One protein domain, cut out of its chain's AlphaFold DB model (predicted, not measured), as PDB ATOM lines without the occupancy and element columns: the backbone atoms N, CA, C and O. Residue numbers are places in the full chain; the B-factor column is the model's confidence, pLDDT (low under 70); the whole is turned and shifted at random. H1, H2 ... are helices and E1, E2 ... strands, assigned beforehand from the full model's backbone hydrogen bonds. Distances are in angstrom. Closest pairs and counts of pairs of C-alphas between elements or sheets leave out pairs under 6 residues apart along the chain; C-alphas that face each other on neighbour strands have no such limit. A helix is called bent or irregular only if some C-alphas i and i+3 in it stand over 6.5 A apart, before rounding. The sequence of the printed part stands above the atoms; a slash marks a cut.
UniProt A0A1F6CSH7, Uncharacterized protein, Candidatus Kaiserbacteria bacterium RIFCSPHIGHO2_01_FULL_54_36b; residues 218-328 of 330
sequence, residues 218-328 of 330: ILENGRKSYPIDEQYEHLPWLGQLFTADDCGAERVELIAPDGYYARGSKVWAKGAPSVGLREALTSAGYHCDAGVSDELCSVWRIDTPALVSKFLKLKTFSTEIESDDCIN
ATOM      1  N   ILE A 218     -37.910  64.359  21.252       89.31
ATOM      2  CA  ILE A 218     -38.891  63.778  22.175       89.31
ATOM      3  C   ILE A 218     -39.014  64.705  23.383       89.31
ATOM      4  O   ILE A 218     -38.051  64.891  24.125       89.31
ATOM      5  N   LEU A 219     -40.189  65.308  23.551       84.38
ATOM      6  CA  LEU A 219     -40.511  66.168  24.689       84.38
ATOM      7  C   LEU A 219     -40.693  65.336  25.969       84.38
ATOM      8  O   LEU A 219     -40.905  64.125  25.913       84.38
ATOM      9  N   GLU A 220     -40.671  65.985  27.137       84.12
ATOM     10  CA  GLU A 220     -40.812  65.316  28.446       84.12
ATOM     11  C   GLU A 220     -42.114  64.508  28.586       84.12
ATOM     12  O   GLU A 220     -42.153  63.497  29.283       84.12
ATOM     13  N   ASN A 221     -43.174  64.918  27.888       78.56
ATOM     14  CA  ASN A 221     -44.455  64.211  27.839       78.56
ATOM     15  C   ASN A 221     -44.484  63.044  26.827       78.56
ATOM     16  O   ASN A 221     -45.538  62.452  26.613       78.56
ATOM     17  N   GLY A 222     -43.355  62.719  26.187       79.50
ATOM     18  CA  GLY A 222     -43.226  61.662  25.181       79.50
ATOM     19  C   GLY A 222     -43.656  62.062  23.766       79.50
ATOM     20  O   GLY A 222     -43.505  61.265  22.838       79.50
ATOM     21  N   ARG A 223     -44.160  63.286  23.567       80.81
ATOM     22  CA  ARG A 223     -44.581  63.781  22.253       80.81
ATOM     23  C   ARG A 223     -43.370  64.075  21.368       80.81
ATOM     24  O   ARG A 223     -42.364  64.616  21.820       80.81
ATOM     25  N   LYS A 224     -43.497  63.762  20.078       87.44
ATOM     26  CA  LYS A 224     -42.546  64.186  19.043       87.44
ATOM     27  C   LYS A 224     -42.778  65.659  18.707       87.44
ATOM     28  O   LYS A 224     -43.874  66.020  18.290       87.44
ATOM     29  N   SER A 225     -41.747  66.480  18.867       88.75
ATOM     30  CA  SER A 225     -41.693  67.847  18.358       88.75
ATOM     31  C   SER A 225     -40.805  67.871  17.128       88.75
ATOM     32  O   SER A 225     -39.605  67.606  17.218       88.75
ATOM     33  N   TYR A 226     -41.397  68.166  15.982       90.25
ATOM     34  CA  TYR A 226     -40.652  68.361  14.750       90.25
ATOM     35  C   TYR A 226     -40.097  69.791  14.698       90.25
ATOM     36  O   TYR A 226     -40.654  70.684  15.340       90.25
ATOM     37  N   PRO A 227     -38.979  70.014  13.993       89.06
ATOM     38  CA  PRO A 227     -38.434  71.353  13.823       89.06
ATOM     39  C   PRO A 227     -39.379  72.255  13.023       89.06
ATOM     40  O   PRO A 227     -40.203  71.774  12.240       89.06
ATOM     41  N   ILE A 228     -39.231  73.559  13.234       89.19
ATOM     42  CA  ILE A 228     -40.070  74.605  12.657       89.19
ATOM     43  C   ILE A 228     -39.154  75.565  11.905       89.19
ATOM     44  O   ILE A 228     -38.140  75.987  12.456       89.19
ATOM     45  N   ASP A 229     -39.498  75.884  10.660       84.06
ATOM     46  CA  ASP A 229     -38.813  76.909   9.874       84.06
ATOM     47  C   ASP A 229     -38.946  78.283  10.551       84.06
ATOM     48  O   ASP A 229     -39.993  78.596  11.123       84.06
ATOM     49  N   GLU A 230     -37.902  79.114  10.468       82.06
ATOM     50  CA  GLU A 230     -37.832  80.429  11.130       82.06
ATOM     51  C   GLU A 230     -39.076  81.292  10.852       82.06
ATOM     52  O   GLU A 230     -39.586  81.971  11.742       82.06
ATOM     53  N   GLN A 231     -39.645  81.210   9.642       82.38
ATOM     54  CA  GLN A 231     -40.818  82.006   9.270       82.38
ATOM     55  C   GLN A 231     -42.111  81.604  10.015       82.38
ATOM     56  O   GLN A 231     -43.102  82.340   9.971       82.38
ATOM     57  N   TYR A 232     -42.126  80.432  10.659       91.00
ATOM     58  CA  TYR A 232     -43.259  79.891  11.410       91.00
ATOM     59  C   TYR A 232     -42.952  79.678  12.896       91.00
ATOM     60  O   TYR A 232     -43.773  79.082  13.590       91.00
ATOM     61  N   GLU A 233     -41.805  80.135  13.406       88.19
ATOM     62  CA  GLU A 233     -41.367  79.871  14.787       88.19
ATOM     63  C   GLU A 233     -42.373  80.374  15.842       88.19
ATOM     64  O   GLU A 233     -42.516  79.786  16.914       88.19
ATOM     65  N   HIS A 234     -43.146  81.416  15.517       88.75
ATOM     66  CA  HIS A 234     -44.228  81.933  16.364       88.75
ATOM     67  C   HIS A 234     -45.458  81.015  16.449       88.75
ATOM     68  O   HIS A 234     -46.375  81.310  17.216       88.75
ATOM     69  N   LEU A 235     -45.491  79.921  15.684       94.62
ATOM     70  CA  LEU A 235     -46.575  78.940  15.624       94.62
ATOM     71  C   LEU A 235     -46.087  77.565  16.116       94.62
ATOM     72  O   LEU A 235     -45.700  76.718  15.304       94.62
ATOM     73  N   PRO A 236     -46.096  77.300  17.438       89.69
ATOM     74  CA  PRO A 236     -45.538  76.083  18.021       89.69
ATOM     75  C   PRO A 236     -46.083  74.778  17.445       89.69
ATOM     76  O   PRO A 236     -45.359  73.779  17.403       89.69
ATOM     77  N   TRP A 237     -47.353  74.744  17.037       89.38
ATOM     78  CA  TRP A 237     -47.931  73.570  16.394       89.38
ATOM     79  C   TRP A 237     -48.033  73.795  14.888       89.38
ATOM     80  O   TRP A 237     -47.324  73.118  14.146       89.38
ATOM     81  N   LEU A 238     -48.866  74.719  14.417       93.25
ATOM     82  CA  LEU A 238     -49.104  74.932  12.989       93.25
ATOM     83  C   LEU A 238     -47.799  75.130  12.208       93.25
ATOM     84  O   LEU A 238     -47.697  74.649  11.082       93.25
ATOM     85  N   GLY A 239     -46.771  75.721  12.822       92.75
ATOM     86  CA  GLY A 239     -45.445  75.841  12.228       92.75
ATOM     87  C   GLY A 239     -44.771  74.503  11.937       92.75
ATOM     88  O   GLY A 239     -44.187  74.357  10.866       92.75
ATOM     89  N   GLN A 240     -44.916  73.485  12.791       92.00
ATOM     90  CA  GLN A 240     -44.426  72.127  12.503       92.00
ATOM     91  C   GLN A 240     -45.113  71.547  11.265       92.00
ATOM     92  O   GLN A 240     -44.466  70.905  10.440       92.00
ATOM     93  N   LEU A 241     -46.420  71.791  11.109       91.88
ATOM     94  CA  LEU A 241     -47.163  71.315   9.944       91.88
ATOM     95  C   LEU A 241     -46.786  72.046   8.668       91.88
ATOM     96  O   LEU A 241     -46.616  71.410   7.635       91.88
ATOM     97  N   PHE A 242     -46.697  73.372   8.729       92.19
ATOM     98  CA  PHE A 242     -46.384  74.197   7.568       92.19
ATOM     99  C   PHE A 242     -44.970  73.925   7.076       92.19
ATOM    100  O   PHE A 242     -44.775  73.785   5.869       92.19
ATOM    101  N   THR A 243     -44.039  73.744   8.017       88.25
ATOM    102  CA  THR A 243     -42.678  73.282   7.738       88.25
ATOM    103  C   THR A 243     -42.718  71.905   7.087       88.25
ATOM    104  O   THR A 243     -42.159  71.725   6.016       88.25
ATOM    105  N   ALA A 244     -43.442  70.934   7.656       88.56
ATOM    106  CA  ALA A 244     -43.558  69.605   7.054       88.56
ATOM    107  C   ALA A 244     -44.162  69.623   5.643       88.56
ATOM    108  O   ALA A 244     -43.708  68.878   4.784       88.56
ATOM    109  N   ASP A 245     -45.144  70.482   5.391       87.00
ATOM    110  CA  ASP A 245     -45.721  70.683   4.065       87.00
ATOM    111  C   ASP A 245     -44.717  71.290   3.073       87.00
ATOM    112  O   ASP A 245     -44.634  70.819   1.942       87.00
ATOM    113  N   ASP A 246     -43.882  72.247   3.504       81.38
ATOM    114  CA  ASP A 246     -42.758  72.740   2.686       81.38
ATOM    115  C   ASP A 246     -41.734  71.637   2.377       81.38
ATOM    116  O   ASP A 246     -41.142  71.625   1.300       81.38
ATOM    117  N   CYS A 247     -41.551  70.689   3.299       74.38
ATOM    118  CA  CYS A 247     -40.670  69.534   3.125       74.38
ATOM    119  C   CYS A 247     -41.268  68.420   2.244       74.38
ATOM    120  O   CYS A 247     -40.539  67.517   1.835       74.38
ATOM    121  N   GLY A 248     -42.578  68.447   1.971       78.69
ATOM    122  CA  GLY A 248     -43.289  67.471   1.144       78.69
ATOM    123  C   GLY A 248     -44.130  66.437   1.909       78.69
ATOM    124  O   GLY A 248     -44.054  66.284   3.128       78.69
ATOM    125  N   ALA A 249     -44.954  65.694   1.158       76.25
ATOM    126  CA  ALA A 249     -45.991  64.805   1.699       76.25
ATOM    127  C   ALA A 249     -45.459  63.742   2.680       76.25
ATOM    128  O   ALA A 249     -46.082  63.506   3.712       76.25
ATOM    129  N   GLU A 250     -44.283  63.166   2.417       79.50
ATOM    130  CA  GLU A 250     -43.656  62.173   3.304       79.50
ATOM    131  C   GLU A 250     -43.408  62.735   4.711       79.50
ATOM    132  O   GLU A 250     -43.580  62.047   5.716       79.50
ATOM    133  N   ARG A 251     -43.039  64.019   4.812       82.31
ATOM    134  CA  ARG A 251     -42.801  64.673   6.099       82.31
ATOM    135  C   ARG A 251     -44.107  64.960   6.834       82.31
ATOM    136  O   ARG A 251     -44.153  64.831   8.057       82.31
ATOM    137  N   VAL A 252     -45.169  65.294   6.102       85.12
ATOM    138  CA  VAL A 252     -46.521  65.462   6.656       85.12
ATOM    139  C   VAL A 252     -47.043  64.144   7.239       85.12
ATOM    140  O   VAL A 252     -47.586  64.138   8.346       85.12
ATOM    141  N   GLU A 253     -46.811  63.018   6.561       84.94
ATOM    142  CA  GLU A 253     -47.192  61.680   7.035       84.94
ATOM    143  C   GLU A 253     -46.494  61.291   8.352       84.94
ATOM    144  O   GLU A 253     -47.075  60.590   9.179       84.94
ATOM    145  N   LEU A 254     -45.282  61.795   8.617       84.75
ATOM    146  CA  LEU A 254     -44.591  61.572   9.896       84.75
ATOM    147  C   LEU A 254     -45.230  62.318  11.079       84.75
ATOM    148  O   LEU A 254     -45.066  61.903  12.233       84.75
ATOM    149  N   ILE A 255     -45.920  63.426  10.805       84.50
ATOM    150  CA  ILE A 255     -46.626  64.236  11.805       84.50
ATOM    151  C   ILE A 255     -48.052  63.714  12.004       84.50
ATOM    152  O   ILE A 255     -48.536  63.644  13.133       84.50
ATOM    153  N   ALA A 256     -48.713  63.328  10.916       84.38
ATOM    154  CA  ALA A 256     -50.118  62.953  10.893       84.38
ATOM    155  C   ALA A 256     -50.346  61.717  10.001       84.38
ATOM    156  O   ALA A 256     -50.923  61.840   8.918       84.38
ATOM    157  N   PRO A 257     -49.919  60.519  10.442       81.94
ATOM    158  CA  PRO A 257     -49.927  59.312   9.608       81.94
ATOM    159  C   PRO A 257     -51.331  58.897   9.156       81.94
ATOM    160  O   PRO A 257     -51.501  58.375   8.059       81.94
ATOM    161  N   ASP A 258     -52.353  59.190   9.961       81.56
ATOM    162  CA  ASP A 258     -53.749  58.884   9.632       81.56
ATOM    163  C   ASP A 258     -54.442  60.021   8.852       81.56
ATOM    164  O   ASP A 258     -55.648  59.976   8.616       81.56
ATOM    165  N   GLY A 259     -53.716  61.087   8.493       82.38
ATOM    166  CA  GLY A 259     -54.242  62.264   7.788       82.38
ATOM    167  C   GLY A 259     -55.113  63.199   8.640       82.38
ATOM    168  O   GLY A 259     -55.543  64.254   8.163       82.38
ATOM    169  N   TYR A 260     -55.350  62.848   9.904       83.00
ATOM    170  CA  TYR A 260     -56.011  63.684  10.903       83.00
ATOM    171  C   TYR A 260     -54.995  64.228  11.892       83.00
ATOM    172  O   TYR A 260     -54.025  63.555  12.239       83.00
ATOM    173  N   TYR A 261     -55.254  65.433  12.389       71.12
ATOM    174  CA  TYR A 261     -54.398  66.033  13.396       71.12
ATOM    175  C   TYR A 261     -55.206  66.793  14.452       71.12
ATOM    176  O   TYR A 261     -56.200  67.445  14.132       71.12
ATOM    177  N   ALA A 262     -54.737  66.695  15.701       69.12
ATOM    178  CA  ALA A 262     -55.288  67.287  16.926       69.12
ATOM    179  C   ALA A 262     -56.600  66.691  17.474       69.12
ATOM    180  O   ALA A 262     -57.496  66.308  16.735       69.12
ATOM    181  N   ARG A 263     -56.738  66.668  18.808       73.25
ATOM    182  CA  ARG A 263     -58.028  66.544  19.523       73.25
ATOM    183  C   ARG A 263     -58.421  67.886  20.150       73.25
ATOM    184  O   ARG A 263     -58.907  67.946  21.277       73.25
ATOM    185  N   GLY A 264     -58.156  68.937  19.386       83.94
ATOM    186  CA  GLY A 264     -58.457  70.316  19.706       83.94
ATOM    187  C   GLY A 264     -57.258  71.243  19.514       83.94
ATOM    188  O   GLY A 264     -56.106  70.857  19.700       83.94
ATOM    189  N   SER A 265     -57.513  72.482  19.122       90.06
ATOM    190  CA  SER A 265     -56.480  73.511  18.998       90.06
ATOM    191  C   SER A 265     -57.080  74.903  19.086       90.06
ATOM    192  O   SER A 265     -58.288  75.105  18.933       90.06
ATOM    193  N   LYS A 266     -56.211  75.870  19.363       93.25
ATOM    194  CA  LYS A 266     -56.535  77.288  19.415       93.25
ATOM    195  C   LYS A 266     -55.609  78.057  18.493       93.25
ATOM    196  O   LYS A 266     -54.430  77.743  18.399       93.25
ATOM    197  N   VAL A 267     -56.159  79.072  17.847       94.44
ATOM    198  CA  VAL A 267     -55.420  80.012  17.010       94.44
ATOM    199  C   VAL A 267     -55.737  81.414  17.502       94.44
ATOM    200  O   VAL A 267     -56.910  81.787  17.595       94.44
ATOM    201  N   TRP A 268     -54.697  82.180  17.818       95.38
ATOM    202  CA  TRP A 268     -54.800  83.593  18.160       95.38
ATOM    203  C   TRP A 268     -54.416  84.424  16.942       95.38
ATOM    204  O   TRP A 268     -53.301  84.309  16.440       95.38
ATOM    205  N   ALA A 269     -55.327  85.256  16.452       94.12
ATOM    206  CA  ALA A 269     -55.032  86.229  15.404       94.12
ATOM    207  C   ALA A 269     -54.407  87.491  16.018       94.12
ATOM    208  O   ALA A 269     -54.827  87.918  17.092       94.12
ATOM    209  N   LYS A 270     -53.482  88.154  15.302       90.25
ATOM    210  CA  LYS A 270     -52.823  89.414  15.735       90.25
ATOM    211  C   LYS A 270     -53.782  90.610  15.896       90.25
ATOM    212  O   LYS A 270     -53.361  91.720  16.216       90.25
ATOM    213  N   GLY A 271     -55.068  90.412  15.619       87.75
ATOM    214  CA  GLY A 271     -56.122  91.416  15.637       87.75
ATOM    215  C   GLY A 271     -57.411  90.851  15.044       87.75
ATOM    216  O   GLY A 271     -57.656  89.647  15.105       87.75
ATOM    217  N   ALA A 272     -58.229  91.722  14.450       88.19
ATOM    218  CA  ALA A 272     -59.391  91.286  13.681       88.19
ATOM    219  C   ALA A 272     -58.918  90.510  12.432       88.19
ATOM    220  O   ALA A 272     -58.177  91.081  11.626       88.19
ATOM    221  N   PRO A 273     -59.313  89.236  12.256       91.69
ATOM    222  CA  PRO A 273     -58.839  88.411  11.148       91.69
ATOM    223  C   PRO A 273     -59.365  88.931   9.807       91.69
ATOM    224  O   PRO A 273     -60.518  89.376   9.723       91.69
ATOM    225  N   SER A 274     -58.563  88.840   8.742       93.06
ATOM    226  CA  SER A 274     -59.025  89.145   7.384       93.06
ATOM    227  C   SER A 274     -60.177  88.226   6.953       93.06
ATOM    228  O   SER A 274     -60.410  87.165   7.533       93.06
ATOM    229  N   VAL A 275     -60.916  88.617   5.906       92.81
ATOM    230  CA  VAL A 275     -61.971  87.761   5.325       92.81
ATOM    231  C   VAL A 275     -61.397  86.392   4.940       92.81
ATOM    232  O   VAL A 275     -61.988  85.373   5.286       92.81
ATOM    233  N   GLY A 276     -60.217  86.373   4.309       92.06
ATOM    234  CA  GLY A 276     -59.555  85.138   3.890       92.06
ATOM    235  C   GLY A 276     -59.164  84.246   5.068       92.06
ATOM    236  O   GLY A 276     -59.457  83.051   5.044       92.06
ATOM    237  N   LEU A 277     -58.586  84.820   6.131       93.62
ATOM    238  CA  LEU A 277     -58.249  84.058   7.332       93.62
ATOM    239  C   LEU A 277     -59.507  83.478   8.001       93.62
ATOM    240  O   LEU A 277     -59.512  82.302   8.359       93.62
ATOM    241  N   ARG A 278     -60.596  84.253   8.118       94.94
ATOM    242  CA  ARG A 278     -61.868  83.759   8.681       94.94
ATOM    243  C   ARG A 278     -62.434  82.592   7.884       94.94
ATOM    244  O   ARG A 278     -62.795  81.571   8.458       94.94
ATOM    245  N   GLU A 279     -62.489  82.717   6.561       94.12
ATOM    246  CA  GLU A 279     -62.983  81.647   5.692       94.12
ATOM    247  C   GLU A 279     -62.121  80.385   5.801       94.12
ATOM    248  O   GLU A 279     -62.654  79.273   5.870       94.12
ATOM    249  N   ALA A 280     -60.796  80.541   5.871       93.69
ATOM    250  CA  ALA A 280     -59.874  79.428   6.038       93.69
ATOM    251  C   ALA A 280     -60.042  78.738   7.403       93.69
ATOM    252  O   ALA A 280     -60.117  77.507   7.453       93.69
ATOM    253  N   LEU A 281     -60.178  79.505   8.492       94.50
ATOM    254  CA  LEU A 281     -60.432  78.996   9.846       94.50
ATOM    255  C   LEU A 281     -61.755  78.226   9.917       94.50
ATOM    256  O   LEU A 281     -61.770  77.066  10.337       94.50
ATOM    257  N   THR A 282     -62.840  78.811   9.413       93.50
ATOM    258  CA  THR A 282     -64.156  78.158   9.362       93.50
ATOM    259  C   THR A 282     -64.125  76.897   8.496       93.50
ATOM    260  O   THR A 282     -64.653  75.856   8.886       93.50
ATOM    261  N   SER A 283     -63.449  76.930   7.340       91.38
ATOM    262  CA  SER A 283     -63.276  75.750   6.476       91.38
ATOM    263  C   SER A 283     -62.495  74.628   7.173       91.38
ATOM    264  O   SER A 283     -62.792  73.437   6.984       91.38
ATOM    265  N   ALA A 284     -61.527  75.006   8.012       91.19
ATOM    266  CA  ALA A 284     -60.767  74.094   8.852       91.19
ATOM    267  C   ALA A 284     -61.558  73.520  10.032       91.19
ATOM    268  O   ALA A 284     -61.159  72.490  10.574       91.19
ATOM    269  N   GLY A 285     -62.732  74.077  10.336       91.44
ATOM    270  CA  GLY A 285     -63.603  73.634  11.424       91.44
ATOM    271  C   GLY A 285     -63.381  74.393  12.729       91.44
ATOM    272  O   GLY A 285     -63.923  73.992  13.757       91.44
ATOM    273  N   TYR A 286     -62.603  75.478  12.695       93.31
ATOM    274  CA  TYR A 286     -62.536  76.395  13.819       93.31
ATOM    275  C   TYR A 286     -63.827  77.203  13.931       93.31
ATOM    276  O   TYR A 286     -64.492  77.501  12.940       93.31
ATOM    277  N   HIS A 287     -64.147  77.589  15.154       92.56
ATOM    278  CA  HIS A 287     -65.241  78.479  15.489       92.56
ATOM    279  C   HIS A 287     -64.776  79.495  16.530       92.56
ATOM    280  O   HIS A 287     -63.836  79.250  17.292       92.56
ATOM    281  N   CYS A 288     -65.429  80.651  16.546       92.25
ATOM    282  CA  CYS A 288     -65.184  81.657  17.561       92.25
ATOM    283  C   CYS A 288     -65.786  81.249  18.917       92.25
ATOM    284  O   CYS A 288     -66.800  80.546  18.973       92.25
ATOM    285  N   ASP A 289     -65.188  81.724  20.014       79.56
ATOM    286  CA  ASP A 289     -65.778  81.603  21.348       79.56
ATOM    287  C   ASP A 289     -67.198  82.204  21.391       79.56
ATOM    288  O   ASP A 289     -67.503  83.232  20.779       79.56
ATOM    289  N   ALA A 290     -68.085  81.557  22.152       74.06
ATOM    290  CA  ALA A 290     -69.491  81.933  22.215       74.06
ATOM    291  C   ALA A 290     -69.688  83.399  22.649       74.06
ATOM    292  O   ALA A 290     -69.186  83.832  23.686       74.06
ATOM    293  N   GLY A 291     -70.489  84.143  21.879       74.00
ATOM    294  CA  GLY A 291     -70.851  85.534  22.179       74.00
ATOM    295  C   GLY A 291     -69.942  86.594  21.553       74.00
ATOM    296  O   GLY A 291     -70.197  87.782  21.747       74.00
ATOM    297  N   VAL A 292     -68.930  86.191  20.780       82.00
ATOM    298  CA  VAL A 292     -68.102  87.086  19.961       82.00
ATOM    299  C   VAL A 292     -68.457  86.866  18.491       82.00
ATOM    300  O   VAL A 292     -68.665  85.730  18.069       82.00
ATOM    301  N   SER A 293     -68.585  87.946  17.714       85.62
ATOM    302  CA  SER A 293     -68.816  87.819  16.273       85.62
ATOM    303  C   SER A 293     -67.518  87.434  15.562       85.62
ATOM    304  O   SER A 293     -66.435  87.877  15.955       85.62
ATOM    305  N   ASP A 294     -67.621  86.639  14.499       85.12
ATOM    306  CA  ASP A 294     -66.466  86.145  13.742       85.12
ATOM    307  C   ASP A 294     -65.553  87.284  13.251       85.12
ATOM    308  O   ASP A 294     -64.335  87.127  13.190       85.12
ATOM    309  N   GLU A 295     -66.105  88.464  12.942       86.75
ATOM    310  CA  GLU A 295     -65.337  89.623  12.463       86.75
ATOM    311  C   GLU A 295     -64.416  90.232  13.523       86.75
ATOM    312  O   GLU A 295     -63.416  90.861  13.178       86.75
ATOM    313  N   LEU A 296     -64.755  90.068  14.803       87.88
ATOM    314  CA  LEU A 296     -63.999  90.595  15.942       87.88
ATOM    315  C   LEU A 296     -63.251  89.491  16.695       87.88
ATOM    316  O   LEU A 296     -62.611  89.754  17.714       87.88
ATOM    317  N   CYS A 297     -63.346  88.257  16.209       90.88
ATOM    318  CA  CYS A 297     -62.822  87.102  16.897       90.88
ATOM    319  C   CYS A 297     -61.302  87.013  16.783       90.88
ATOM    320  O   CYS A 297     -60.765  86.673  15.728       90.88
ATOM    321  N   SER A 298     -60.608  87.270  17.888       90.88
ATOM    322  CA  SER A 298     -59.158  87.088  17.975       90.88
ATOM    323  C   SER A 298     -58.752  85.671  18.379       90.88
ATOM    324  O   SER A 298     -57.598  85.315  18.188       90.88
ATOM    325  N   VAL A 299     -59.671  84.855  18.914       93.38
ATOM    326  CA  VAL A 299     -59.378  83.495  19.392       93.38
ATOM    327  C   VAL A 299     -60.334  82.494  18.771       93.38
ATOM    328  O   VAL A 299     -61.524  82.472  19.076       93.38
ATOM    329  N   TRP A 300     -59.778  81.621  17.946       93.94
ATOM    330  CA  TRP A 300     -60.509  80.592  17.223       93.94
ATOM    331  C   TRP A 300     -60.191  79.231  17.807       93.94
ATOM    332  O   TRP A 300     -59.033  78.936  18.103       93.94
ATOM    333  N   ARG A 301     -61.211  78.389  17.969       92.56
ATOM    334  CA  ARG A 301     -61.073  77.070  18.587       92.56
ATOM    335  C   ARG A 301     -61.639  75.983  17.706       92.56
ATOM    336  O   ARG A 301     -62.642  76.172  17.030       92.56
ATOM    337  N   ILE A 302     -61.007  74.829  17.747       91.06
ATOM    338  CA  ILE A 302     -61.564  73.587  17.234       91.06
ATOM    339  C   ILE A 302     -61.458  72.562  18.353       91.06
ATOM    340  O   ILE A 302     -60.424  72.485  19.008       91.06
ATOM    341  N   ASP A 303     -62.520  71.795  18.584       87.31
ATOM    342  CA  ASP A 303     -62.575  70.801  19.670       87.31
ATOM    343  C   ASP A 303     -62.546  69.358  19.149       87.31
ATOM    344  O   ASP A 303     -62.455  68.398  19.912       87.31
ATOM    345  N   THR A 304     -62.638  69.185  17.830       85.12
ATOM    346  CA  THR A 304     -62.714  67.880  17.173       85.12
ATOM    347  C   THR A 304     -61.549  67.674  16.216       85.12
ATOM    348  O   THR A 304     -61.097  68.644  15.606       85.12
ATOM    349  N   PRO A 305     -61.107  66.426  15.994       85.88
ATOM    350  CA  PRO A 305     -60.116  66.137  14.969       85.88
ATOM    351  C   PRO A 305     -60.530  66.635  13.589       85.88
ATOM    352  O   PRO A 305     -61.679  66.466  13.171       85.88
ATOM    353  N   ALA A 306     -59.574  67.204  12.861       86.56
ATOM    354  CA  ALA A 306     -59.762  67.639  11.486       86.56
ATOM    355  C   ALA A 306     -58.650  67.112  10.580       86.56
ATOM    356  O   ALA A 306     -57.579  66.701  11.029       86.56
ATOM    357  N   LEU A 307     -58.946  67.091   9.280       89.31
ATOM    358  CA  LEU A 307     -57.994  66.679   8.257       89.31
ATOM    359  C   LEU A 307     -56.849  67.685   8.169       89.31
ATOM    360  O   LEU A 307     -57.083  68.892   8.084       89.31
ATOM    361  N   VAL A 308     -55.626  67.170   8.083       88.69
ATOM    362  CA  VAL A 308     -54.396  67.954   7.903       88.69
ATOM    363  C   VAL A 308     -54.507  68.924   6.734       88.69
ATOM    364  O   VAL A 308     -54.207  70.106   6.877       88.69
ATOM    365  N   SER A 309     -55.043  68.456   5.604       86.25
ATOM    366  CA  SER A 309     -55.236  69.258   4.390       86.25
ATOM    367  C   SER A 309     -56.090  70.510   4.602       86.25
ATOM    368  O   SER A 309     -55.999  71.458   3.825       86.25
ATOM    369  N   LYS A 310     -56.919  70.544   5.649       89.25
ATOM    370  CA  LYS A 310     -57.672  71.741   6.009       89.25
ATOM    371  C   LYS A 310     -56.830  72.746   6.789       89.25
ATOM    372  O   LYS A 310     -56.923  73.934   6.503       89.25
ATOM    373  N   PHE A 311     -55.997  72.284   7.723       91.12
ATOM    374  CA  PHE A 311     -55.069  73.148   8.460       91.12
ATOM    375  C   PHE A 311     -54.020  73.766   7.537       91.12
ATOM    376  O   PHE A 311     -53.695  74.935   7.697       91.12
ATOM    377  N   LEU A 312     -53.558  73.031   6.519       90.19
ATOM    378  CA  LEU A 312     -52.597  73.540   5.534       90.19
ATOM    379  C   LEU A 312     -53.091  74.782   4.779       90.19
ATOM    380  O   LEU A 312     -52.286  75.620   4.389       90.19
ATOM    381  N   LYS A 313     -54.408  74.980   4.649       90.06
ATOM    382  CA  LYS A 313     -54.970  76.206   4.055       90.06
ATOM    383  C   LYS A 313     -54.697  77.463   4.883       90.06
ATOM    384  O   LYS A 313     -54.760  78.563   4.346       90.06
ATOM    385  N   LEU A 314     -54.401  77.313   6.175       93.31
ATOM    386  CA  LEU A 314     -54.048  78.421   7.064       93.31
ATOM    387  C   LEU A 314     -52.623  78.935   6.810       93.31
ATOM    388  O   LEU A 314     -52.312  80.051   7.218       93.31
ATOM    389  N   LYS A 315     -51.775  78.167   6.109       91.00
ATOM    390  CA  LYS A 315     -50.364  78.496   5.849       91.00
ATOM    391  C   LYS A 315     -50.185  79.849   5.162       91.00
ATOM    392  O   LYS A 315     -49.342  80.634   5.579       91.00
ATOM    393  N   THR A 316     -51.023  80.165   4.173       90.06
ATOM    394  CA  THR A 316     -50.998  81.455   3.456       90.06
ATOM    395  C   THR A 316     -51.275  82.657   4.369       90.06
ATOM    396  O   THR A 316     -50.889  83.775   4.044       90.06
ATOM    397  N   PHE A 317     -51.906  82.431   5.524       91.94
ATOM    398  CA  PHE A 317     -52.267  83.458   6.500       91.94
ATOM    399  C   PHE A 317     -51.394  83.408   7.765       91.94
ATOM    400  O   PHE A 317     -51.732  84.036   8.766       91.94
ATOM    401  N   SER A 318     -50.269  82.680   7.752       89.56
ATOM    402  CA  SER A 318     -49.406  82.486   8.929       89.56
ATOM    403  C   SER A 318     -48.931  83.797   9.568       89.56
ATOM    404  O   SER A 318     -48.735  83.861  10.781       89.56
ATOM    405  N   THR A 319     -48.779  84.860   8.776       90.12
ATOM    406  CA  THR A 319     -48.358  86.188   9.239       90.12
ATOM    407  C   THR A 319     -49.460  86.949   9.977       90.12
ATOM    408  O   THR A 319     -49.135  87.816  10.791       90.12
ATOM    409  N   GLU A 320     -50.735  86.619   9.740       91.69
ATOM    410  CA  GLU A 320     -51.899  87.153  10.464       91.69
ATOM    411  C   GLU A 320     -52.147  86.420  11.794       91.69
ATOM    412  O   GLU A 320     -52.821  86.948  12.683       91.69
ATOM    413  N   ILE A 321     -51.578  85.222  11.953       95.56
ATOM    414  CA  ILE A 321     -51.659  84.428  13.179       95.56
ATOM    415  C   ILE A 321     -50.544  84.871  14.131       95.56
ATOM    416  O   ILE A 321     -49.378  84.979  13.755       95.56
ATOM    417  N   GLU A 322     -50.915  85.176  15.369       94.81
ATOM    418  CA  GLU A 322     -50.000  85.584  16.434       94.81
ATOM    419  C   GLU A 322     -49.350  84.380  17.100       94.81
ATOM    420  O   GLU A 322     -48.139  84.358  17.286       94.81
ATOM    421  N   SER A 323     -50.167  83.396  17.458       95.50
ATOM    422  CA  SER A 323     -49.731  82.156  18.081       95.50
ATOM    423  C   SER A 323     -50.777  81.073  17.869       95.50
ATOM    424  O   SER A 323     -51.935  81.346  17.527       95.50
ATOM    425  N   ASP A 324     -50.375  79.834  18.095       94.19
ATOM    426  CA  ASP A 324     -51.285  78.710  18.133       94.19
ATOM    427  C   ASP A 324     -50.952  77.777  19.294       94.19
ATOM    428  O   ASP A 324     -49.855  77.780  19.852       94.19
ATOM    429  N   ASP A 325     -51.951  76.996  19.676       89.62
ATOM    430  CA  ASP A 325     -51.816  75.987  20.706       89.62
ATOM    431  C   ASP A 325     -52.595  74.749  20.302       89.62
ATOM    432  O   ASP A 325     -53.620  74.773  19.618       89.62
ATOM    433  N   CYS A 326     -52.077  73.637  20.765       82.75
ATOM    434  CA  CYS A 326     -52.488  72.313  20.419       82.75
ATOM    435  C   CYS A 326     -52.983  71.625  21.690       82.75
ATOM    436  O   CYS A 326     -52.206  71.219  22.555       82.75
ATOM    437  N   ILE A 327     -54.298  71.454  21.784       71.38
ATOM    438  CA  ILE A 327     -54.937  70.789  22.911       71.38
ATOM    439  C   ILE A 327     -55.018  69.302  22.559       71.38
ATOM    440  O   ILE A 327     -55.851  68.868  21.769       71.38
ATOM    441  N   ASN A 328     -54.132  68.502  23.153       66.38
ATOM    442  CA  ASN A 328     -54.073  67.049  22.945       66.38
ATOM    443  C   ASN A 328     -53.795  66.617  21.483       66.38
ATOM    444  O   ASN A 328     -54.406  65.660  20.997       66.38
TER     445      ASN A 328
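Overview. This is residues 218 to 328 of the 330 residues of an uncharacterized protein of Candidatus Kaiserbacteria bacterium RIFCSPHIGHO2_01_FULL_54_36b (UniProt A0A1F6CSH7). A small three-stranded sheet forms a wall with one bare face; H3 covers part of the other, and H4 runs side by side with H3. The helical hairpin H1 and H2 makes one end of the domain beyond E3, and the loop of residues 285 to 298 makes the other beyond E2. The 111 printed residues, under half in named elements, are of mixed class, in the order H1 H2 E1 H3 E2 H4 E3, with an antiparallel sheet E2 E1 E3. The whole is compact, radius of gyration of the C-alphas 13.4 A, spanning 38 by 25 by 24 A.

Along the chain. After residues 218 to 237, H1 (238 to 247, 14.1 A) begins at C-alpha 238 (-49.104, 74.932, 12.989). H2 is 249 to 255, E1 265 to 269, H3 275 to 284 (14.2 A), E2 299 to 302, H4 308 to 317 (15.7 A). E3 (321 to 326, 14.1 A) ends at C-alpha 326 (-52.488, 72.313, 20.419).

Arrangement. E1 pairs with E3 (N 266 to O 325, 2.8 A) and E2 (N 267 to O 300, 2.9 A). E2, H4, E3 form a split strand-helix-strand unit, two same-way strands with E1 between them, its crossover right-handed. H3, 10.0 A in height over the sheet, runs along E1 at 0 degrees on the local plane. H3 touches H4 at a shallow tilt of 14 degrees, opposite ways (C-alphas of Ala 284 and Lys 310 closest, 4.8 A). H1 touches H4, about perpendicular at 83 degrees (Phe 242 and Lys 315 C-alphas closest, 6.1 A). H1 and H2, a hairpin, touch (Ala 244 and Arg 251 C-alphas closest, 5.1 A). Every O i to N i+4 pair is within hydrogen-bond range in H1 and H3; H2 has 2 of 3, and H4 1 of 6, with 5 of 7 O i to N i+3 pairs. H4 is only just irregular: C-alphas 313 and 316 are 6.6 A apart.

Size, cuts and confidence. The farthest C-alphas, Glu 250 and Gly 291, are 40.5 A apart. The printed part has no cut; the link H3 to E2 is long. Residues 262 and 328 are under 70 in pLDDT.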